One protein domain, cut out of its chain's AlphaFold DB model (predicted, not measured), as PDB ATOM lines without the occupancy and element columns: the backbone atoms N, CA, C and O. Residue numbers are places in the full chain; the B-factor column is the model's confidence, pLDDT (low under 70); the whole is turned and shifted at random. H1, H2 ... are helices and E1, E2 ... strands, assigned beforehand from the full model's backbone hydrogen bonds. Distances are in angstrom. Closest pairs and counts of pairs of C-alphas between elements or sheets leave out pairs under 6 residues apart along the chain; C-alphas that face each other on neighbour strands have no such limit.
ATOM      1  N   GLU A   8     154.046  94.135 130.187       88.44
ATOM      2  CA  GLU A   8     154.295  92.693 130.063       88.44
ATOM      3  C   GLU A   8     155.218  92.153 131.164       88.44
ATOM      4  O   GLU A   8     154.986  91.059 131.678       88.44
ATOM      5  N   GLN A   9     156.266  92.903 131.515       89.69
ATOM      6  CA  GLN A   9     157.222  92.497 132.537       89.69
ATOM      7  C   GLN A   9     156.578  92.540 133.924       89.69
ATOM      8  O   GLN A   9     156.626  91.539 134.632       89.69
ATOM      9  N   VAL A  10     155.875  93.627 134.253       89.25
ATOM     10  CA  VAL A  10     155.127  93.757 135.514       89.25
ATOM     11  C   VAL A  10     154.134  92.604 135.671       89.25
ATOM     12  O   VAL A  10     154.111  91.929 136.692       89.25
ATOM     13  N   MET A  11     153.368  92.285 134.627       90.31
ATOM     14  CA  MET A  11     152.411  91.174 134.657       90.31
ATOM     15  C   MET A  11     153.062  89.784 134.696       90.31
ATOM     16  O   MET A  11     152.378  88.790 134.929       90.31
ATOM     17  N   ARG A  12     154.354  89.665 134.389       88.56
ATOM     18  CA  ARG A  12     155.094  88.402 134.481       88.56
ATOM     19  C   ARG A  12     155.717  88.223 135.860       88.56
ATOM     20  O   ARG A  12     155.718  87.100 136.350       88.56
ATOM     21  N   GLU A  13     156.268  89.291 136.423       91.75
ATOM     22  CA  GLU A  13     157.067  89.259 137.652       91.75
ATOM     23  C   GLU A  13     156.210  89.477 138.904       91.75
ATOM     24  O   GLU A  13     156.424  88.803 139.904       91.75
ATOM     25  N   GLU A  14     155.192  90.337 138.822       90.62
ATOM     26  CA  GLU A  14     154.405  90.790 139.980       90.62
ATOM     27  C   GLU A  14     152.986  90.195 140.027       90.62
ATOM     28  O   GLU A  14     152.192  90.504 140.916       90.62
ATOM     29  N   ASN A  15     152.617  89.355 139.055       93.00
ATOM     30  CA  ASN A  15     151.295  88.733 139.033       93.00
ATOM     31  C   ASN A  15     151.192  87.621 140.083       93.00
ATOM     32  O   ASN A  15     152.023  86.717 140.140       93.00
ATOM     33  N   THR A  16     150.122  87.657 140.869       95.00
ATOM     34  CA  THR A  16     149.816  86.688 141.925       95.00
ATOM     35  C   THR A  16     148.509  85.962 141.611       95.00
ATOM     36  O   THR A  16     147.723  86.458 140.802       95.00
ATOM     37  N   PRO A  17     148.213  84.818 142.256       95.06
ATOM     38  CA  PRO A  17     146.940  84.124 142.064       95.06
ATOM     39  C   PRO A  17     145.701  84.974 142.368       95.06
ATOM     40  O   PRO A  17     144.640  84.660 141.859       95.06
ATOM     41  N   THR A  18     145.833  86.043 143.160       95.31
ATOM     42  CA  THR A  18     144.738  86.958 143.525       95.31
ATOM     43  C   THR A  18     144.794  88.291 142.775       95.31
ATOM     44  O   THR A  18     143.992  89.184 143.040       95.31
ATOM     45  N   SER A  19     145.768  88.477 141.881       95.38
ATOM     46  CA  SER A  19     145.889  89.704 141.095       95.38
ATOM     47  C   SER A  19     144.698  89.849 140.153       95.38
ATOM     48  O   SER A  19     144.273  88.882 139.524       95.38
ATOM     49  N   LEU A  20     144.179  91.069 140.039       94.69
ATOM     50  CA  LEU A  20     143.138  91.387 139.067       94.69
ATOM     51  C   LEU A  20     143.721  91.438 137.648       94.69
ATOM     52  O   LEU A  20     144.882  91.829 137.479       94.69
ATOM     53  N   PRO A  21     142.925  91.104 136.621       94.62
ATOM     54  CA  PRO A  21     143.392  91.144 135.250       94.62
ATOM     55  C   PRO A  21     143.620  92.574 134.773       94.62
ATOM     56  O   PRO A  21     142.846  93.492 135.051       94.62
ATOM     57  N   VAL A  22     144.632  92.748 133.927       95.38
ATOM     58  CA  VAL A  22     144.745  93.964 133.123       95.38
ATOM     59  C   VAL A  22     143.732  93.890 131.988       95.38
ATOM     60  O   VAL A  22     143.869  93.078 131.069       95.38
ATOM     61  N   VAL A  23     142.735  94.769 132.021       96.69
ATOM     62  CA  VAL A  23     141.734  94.889 130.960       96.69
ATOM     63  C   VAL A  23     142.220  95.867 129.894       96.69
ATOM     64  O   VAL A  23     142.623  96.989 130.188       96.69
ATOM     65  N   THR A  24     142.213  95.443 128.632       96.44
ATOM     66  CA  THR A  24     142.574  96.277 127.479       96.44
ATOM     67  C   THR A  24     141.394  96.416 126.536       96.44
ATOM     68  O   THR A  24     140.902  95.416 126.023       96.44
ATOM     69  N   ILE A  25     141.005  97.658 126.262       97.81
ATOM     70  CA  ILE A  25     140.035  98.009 125.221       97.81
ATOM     71  C   ILE A  25     140.731  97.890 123.864       97.81
ATOM     72  O   ILE A  25     141.793  98.479 123.652       97.81
ATOM     73  N   GLY A  26     140.158  97.099 122.962       97.00
ATOM     74  CA  GLY A  26     140.752  96.758 121.673       97.00
ATOM     75  C   GLY A  26     140.780  97.916 120.676       97.00
ATOM     76  O   GLY A  26     141.672  97.960 119.830       97.00
ATOM     77  N   ASN A  27     139.837  98.862 120.767       97.75
ATOM     78  CA  ASN A  27     139.787 100.013 119.865       97.75
ATOM     79  C   ASN A  27     139.265 101.286 120.554       97.75
ATOM     80  O   ASN A  27     138.073 101.434 120.821       97.75
ATOM     81  N   ILE A  28     140.174 102.236 120.787       97.12
ATOM     82  CA  ILE A  28     139.853 103.507 121.447       97.12
ATOM     83  C   ILE A  28     139.012 104.444 120.569       97.12
ATOM     84  O   ILE A  28     138.153 105.153 121.082       97.12
ATOM     85  N   GLU A  29     139.213 104.437 119.251       98.19
ATOM     86  CA  GLU A  29     138.473 105.311 118.332       98.19
ATOM     87  C   GLU A  29     136.992 104.932 118.321       98.19
ATOM     88  O   GLU A  29     136.120 105.792 118.450       98.19
ATOM     89  N   ARG A  30     136.708 103.625 118.279       98.25
ATOM     90  CA  ARG A  30     135.342 103.099 118.354       98.25
ATOM     91  C   ARG A  30     134.717 103.329 119.723       98.25
ATOM     92  O   ARG A  30     133.556 103.708 119.783       98.25
ATOM     93  N   LEU A  31     135.471 103.196 120.817       97.94
ATOM     94  CA  LEU A  31     134.974 103.536 122.157       97.94
ATOM     95  C   LEU A  31     134.460 104.987 122.235       97.94
ATOM     96  O   LEU A  31     133.444 105.268 122.884       97.94
ATOM     97  N   LEU A  32     135.171 105.915 121.590       97.56
ATOM     98  CA  LEU A  32     134.828 107.336 121.584       97.56
ATOM     99  C   LEU A  32     133.661 107.646 120.637       97.56
ATOM    100  O   LEU A  32     132.796 108.443 121.003       97.56
ATOM    101  N   ALA A  33     133.619 107.008 119.464       98.19
ATOM    102  CA  ALA A  33     132.680 107.338 118.393       98.19
ATOM    103  C   ALA A  33     131.389 106.496 118.371       98.19
ATOM    104  O   ALA A  33     130.356 106.989 117.924       98.19
ATOM    105  N   GLU A  34     131.424 105.245 118.833       98.50
ATOM    106  CA  GLU A  34     130.332 104.275 118.697       98.50
ATOM    107  C   GLU A  34     129.727 103.924 120.072       98.50
ATOM    108  O   GLU A  34     130.337 103.169 120.837       98.50
ATOM    109  N   PRO A  35     128.513 104.409 120.399       98.00
ATOM    110  CA  PRO A  35     127.825 104.057 121.645       98.00
ATOM    111  C   PRO A  35     127.682 102.542 121.842       98.00
ATOM    112  O   PRO A  35     128.073 102.026 122.882       98.00
ATOM    113  N   ASP A  36     127.273 101.810 120.802       98.44
ATOM    114  CA  ASP A  36     127.138 100.348 120.858       98.44
ATOM    115  C   ASP A  36     128.463  99.639 121.173       98.44
ATOM    116  O   ASP A  36     128.480  98.555 121.756       98.44
ATOM    117  N   TYR A  37     129.596 100.211 120.749       98.56
ATOM    118  CA  TYR A  37     130.910  99.674 121.087       98.56
ATOM    119  C   TYR A  37     131.173  99.818 122.578       98.56
ATOM    120  O   TYR A  37     131.520  98.839 123.233       98.56
ATOM    121  N   ARG A  38     130.928 101.019 123.108       97.88
ATOM    122  CA  ARG A  38     131.066 101.335 124.527       97.88
ATOM    123  C   ARG A  38     130.171 100.465 125.398       97.88
ATOM    124  O   ARG A  38     130.647  99.957 126.407       97.88
ATOM    125  N   ASP A  39     128.932 100.222 124.985       98.50
ATOM    126  CA  ASP A  39     128.013  99.358 125.730       98.50
ATOM    127  C   ASP A  39     128.522  97.914 125.794       98.50
ATOM    128  O   ASP A  39     128.454  97.272 126.840       98.50
ATOM    129  N   ARG A  40     129.144  97.407 124.719       98.44
ATOM    130  CA  ARG A  40     129.820  96.099 124.761       98.44
ATOM    131  C   ARG A  40     131.037  96.093 125.688       98.44
ATOM    132  O   ARG A  40     131.245  95.090 126.369       98.44
ATOM    133  N   CYS A  41     131.816  97.178 125.744       98.38
ATOM    134  CA  CYS A  41     132.905  97.316 126.720       98.38
ATOM    135  C   CYS A  41     132.361  97.222 128.150       98.38
ATOM    136  O   CYS A  41     132.894  96.474 128.966       98.38
ATOM    137  N   VAL A  42     131.284  97.960 128.438       98.19
ATOM    138  CA  VAL A  42     130.626  97.995 129.753       98.19
ATOM    139  C   VAL A  42     130.101  96.616 130.130       98.19
ATOM    140  O   VAL A  42     130.432  96.132 131.206       98.19
ATOM    141  N   ASN A  43     129.366  95.948 129.237       98.38
ATOM    142  CA  ASN A  43     128.860  94.598 129.489       98.38
ATOM    143  C   ASN A  43     130.000  93.637 129.834       98.38
ATOM    144  O   ASN A  43     129.914  92.902 130.810       98.38
ATOM    145  N   ARG A  44     131.120  93.711 129.105       97.81
ATOM    146  CA  ARG A  44     132.252  92.828 129.381       97.81
ATOM    147  C   ARG A  44     132.959  93.147 130.698       97.81
ATOM    148  O   ARG A  44     133.443  92.230 131.353       97.81
ATOM    149  N   LEU A  45     133.014  94.415 131.102       97.88
ATOM    150  CA  LEU A  45     133.501  94.799 132.430       97.88
ATOM    151  C   LEU A  45     132.586  94.264 133.537       97.88
ATOM    152  O   LEU A  45     133.093  93.778 134.544       97.88
ATOM    153  N   VAL A  46     131.265  94.320 133.343       98.12
ATOM    154  CA  VAL A  46     130.290  93.763 134.292       98.12
ATOM    155  C   VAL A  46     130.473  92.252 134.419       98.12
ATOM    156  O   VAL A  46     130.614  91.784 135.544       98.12
ATOM    157  N   ASP A  47     130.574  91.516 133.307       96.56
ATOM    158  CA  ASP A  47     130.850  90.070 133.328       96.56
ATOM    159  C   ASP A  47     132.114  89.745 134.142       96.56
ATOM    160  O   ASP A  47     132.131  88.818 134.944       96.56
ATOM    161  N   ILE A  48     133.188  90.525 133.950       96.31
ATOM    162  CA  ILE A  48     134.456  90.316 134.662       96.31
ATOM    163  C   ILE A  48     134.299  90.555 136.164       96.31
ATOM    164  O   ILE A  48     134.889  89.831 136.954       96.31
ATOM    165  N   VAL A  49     133.540  91.573 136.574       96.25
ATOM    166  CA  VAL A  49     133.348  91.891 137.997       96.25
ATOM    167  C   VAL A  49     132.425  90.884 138.681       96.25
ATOM    168  O   VAL A  49     132.662  90.552 139.840       96.25
ATOM    169  N   VAL A  50     131.391  90.407 137.987       97.81
ATOM    170  CA  VAL A  50     130.448  89.415 138.527       97.81
ATOM    171  C   VAL A  50     131.157  88.089 138.797       97.81
ATOM    172  O   VAL A  50     131.022  87.556 139.895       97.81
ATOM    173  N   ASP A  51     131.978  87.622 137.856       95.88
ATOM    174  CA  ASP A  51     132.707  86.354 137.972       95.88
ATOM    175  C   ASP A  51     134.196  86.585 138.294       95.88
ATOM    176  O   ASP A  51     135.076  85.906 137.768       95.88
ATOM    177  N   ILE A  52     134.517  87.581 139.132       94.75
ATOM    178  CA  ILE A  52     135.900  88.067 139.318       94.75
ATOM    179  C   ILE A  52     136.890  86.981 139.740       94.75
ATOM    180  O   ILE A  52     138.058  87.043 139.359       94.75
ATOM    181  N   GLU A  53     136.425  85.985 140.491       95.25
ATOM    182  CA  GLU A  53     137.219  84.839 140.941       95.25
ATOM    183  C   GLU A  53     137.765  84.024 139.757       95.25
ATOM    184  O   GLU A  53     138.928  83.621 139.790       95.25
ATOM    185  N   ASP A  54     137.002  83.897 138.666       94.56
ATOM    186  CA  ASP A  54     137.422  83.198 137.442       94.56
ATOM    187  C   ASP A  54     138.481  83.975 136.644       94.56
ATOM    188  O   ASP A  54     139.151  83.427 135.763       94.56
ATOM    189  N   TYR A  55     138.654  85.263 136.949       93.69
ATOM    190  CA  TYR A  55     139.611  86.144 136.286       93.69
ATOM    191  C   TYR A  55     140.825  86.497 137.153       93.69
ATOM    192  O   TYR A  55     141.743  87.165 136.667       93.69
ATOM    193  N   GLN A  56     140.875  86.055 138.412       94.25
ATOM    194  CA  GLN A  56     142.042  86.270 139.264       94.25
ATOM    195  C   GLN A  56     143.262  85.497 138.750       94.25
ATOM    196  O   GLN A  56     143.172  84.398 138.205       94.25
ATOM    197  N   GLY A  57     144.434  86.121 138.851       89.75
ATOM    198  CA  GLY A  57     145.682  85.588 138.311       89.75
ATOM    199  C   GLY A  57     145.743  85.565 136.780       89.75
ATOM    200  O   GLY A  57     146.813  85.292 136.219       89.75
ATOM    201  N   ALA A  58     144.652  85.906 136.081       76.62
ATOM    202  CA  ALA A  58     144.688  86.141 134.650       76.62
ATOM    203  C   ALA A  58     145.530  87.387 134.379       76.62
ATOM    204  O   ALA A  58     145.340  88.442 134.972       76.62
ATOM    205  N   ARG A  59     146.481  87.274 133.452       84.62
ATOM    206  CA  ARG A  59     147.376  88.386 133.132       84.62
ATOM    207  C   ARG A  59     146.606  89.506 132.429       84.62
ATOM    208  O   ARG A  59     146.415  90.583 132.986       84.62
ATOM    209  N   ARG A  60     146.201  89.279 131.177       94.00
ATOM    210  CA  ARG A  60     145.594  90.303 130.315       94.00
ATOM    211  C   ARG A  60     144.317  89.788 129.689       94.00
ATOM    212  O   ARG A  60     144.327  88.697 129.125       94.00
ATOM    213  N   ILE A  61     143.276  90.608 129.702       95.38
ATOM    214  CA  ILE A  61     142.015  90.341 129.016       95.38
ATOM    215  C   ILE A  61     141.780  91.467 128.023       95.38
ATOM    216  O   ILE A  61     141.872  92.645 128.368       95.38
ATOM    217  N   PHE A  62     141.484  91.102 126.781       96.56
ATOM    218  CA  PHE A  62     141.037  92.056 125.779       96.56
ATOM    219  C   PHE A  62     139.518  92.070 125.768       96.56
ATOM    220  O   PHE A  62     138.877  91.024 125.661       96.56
ATOM    221  N   ILE A  63     138.963  93.262 125.892       97.62
ATOM    222  CA  ILE A  63     137.549  93.527 125.675       97.62
ATOM    223  C   ILE A  63     137.422  94.304 124.363       97.62
ATOM    224  O   ILE A  63     138.441  94.815 123.877       97.62
TER     225      ILE A  63
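This is residues 8 to 63 of the 64 residues of an uncharacterized protein of Microcystis aeruginosa SPC777 (UniProt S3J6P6). A small sheet of two parallel strands, E1 and E2, has the long helix H3 loosely packed on it; H2 makes a corner with H3, and H1 lies off at the far end. The printed part has 56 residues, mostly helix, in the order H1, E1, H2, H3, H4, E2. It is loose, with a radius of gyration of the C-alphas of 12.8 A, and flat, spanning 36 by 25 by 9 A.

E1 is residues 22 to 25; E2, 60 to 63, ends at C-alpha 63 (137.549, 93.527, 125.675). H3, 35 to 50, is 22.5 A long. H2 is 28 to 33, H4 52 to 55; H1, 8 to 13, begins at C-alpha 8 (154.295, 92.693, 130.063).

E1 and E2 form a strand-helix-strand unit, parallel neighbours with H2, H3 and H4 between; N 61 and O 22, 2.9 A, are within hydrogen-bond range. The closest C-alphas of H3 and E2, Cys 41 and Ile 63, are 6.1 A apart. H2 and H3 touch only at the corner, closest C-alphas Leu 31 and Arg 38, 5.1 A. H4 is close to H3 but not clearly touching, closest C-alphas Tyr 55 and Ile 48, 6.8 A. In H1, H2 and H3 every O i to N i+4 pair is within range; H4 is too short for one.

The farthest C-alphas, Glu 13 and Pro 35, are 36.5 A apart. The printed part has no cut, no link is long, and no printed residue is under 70 in pLDDT.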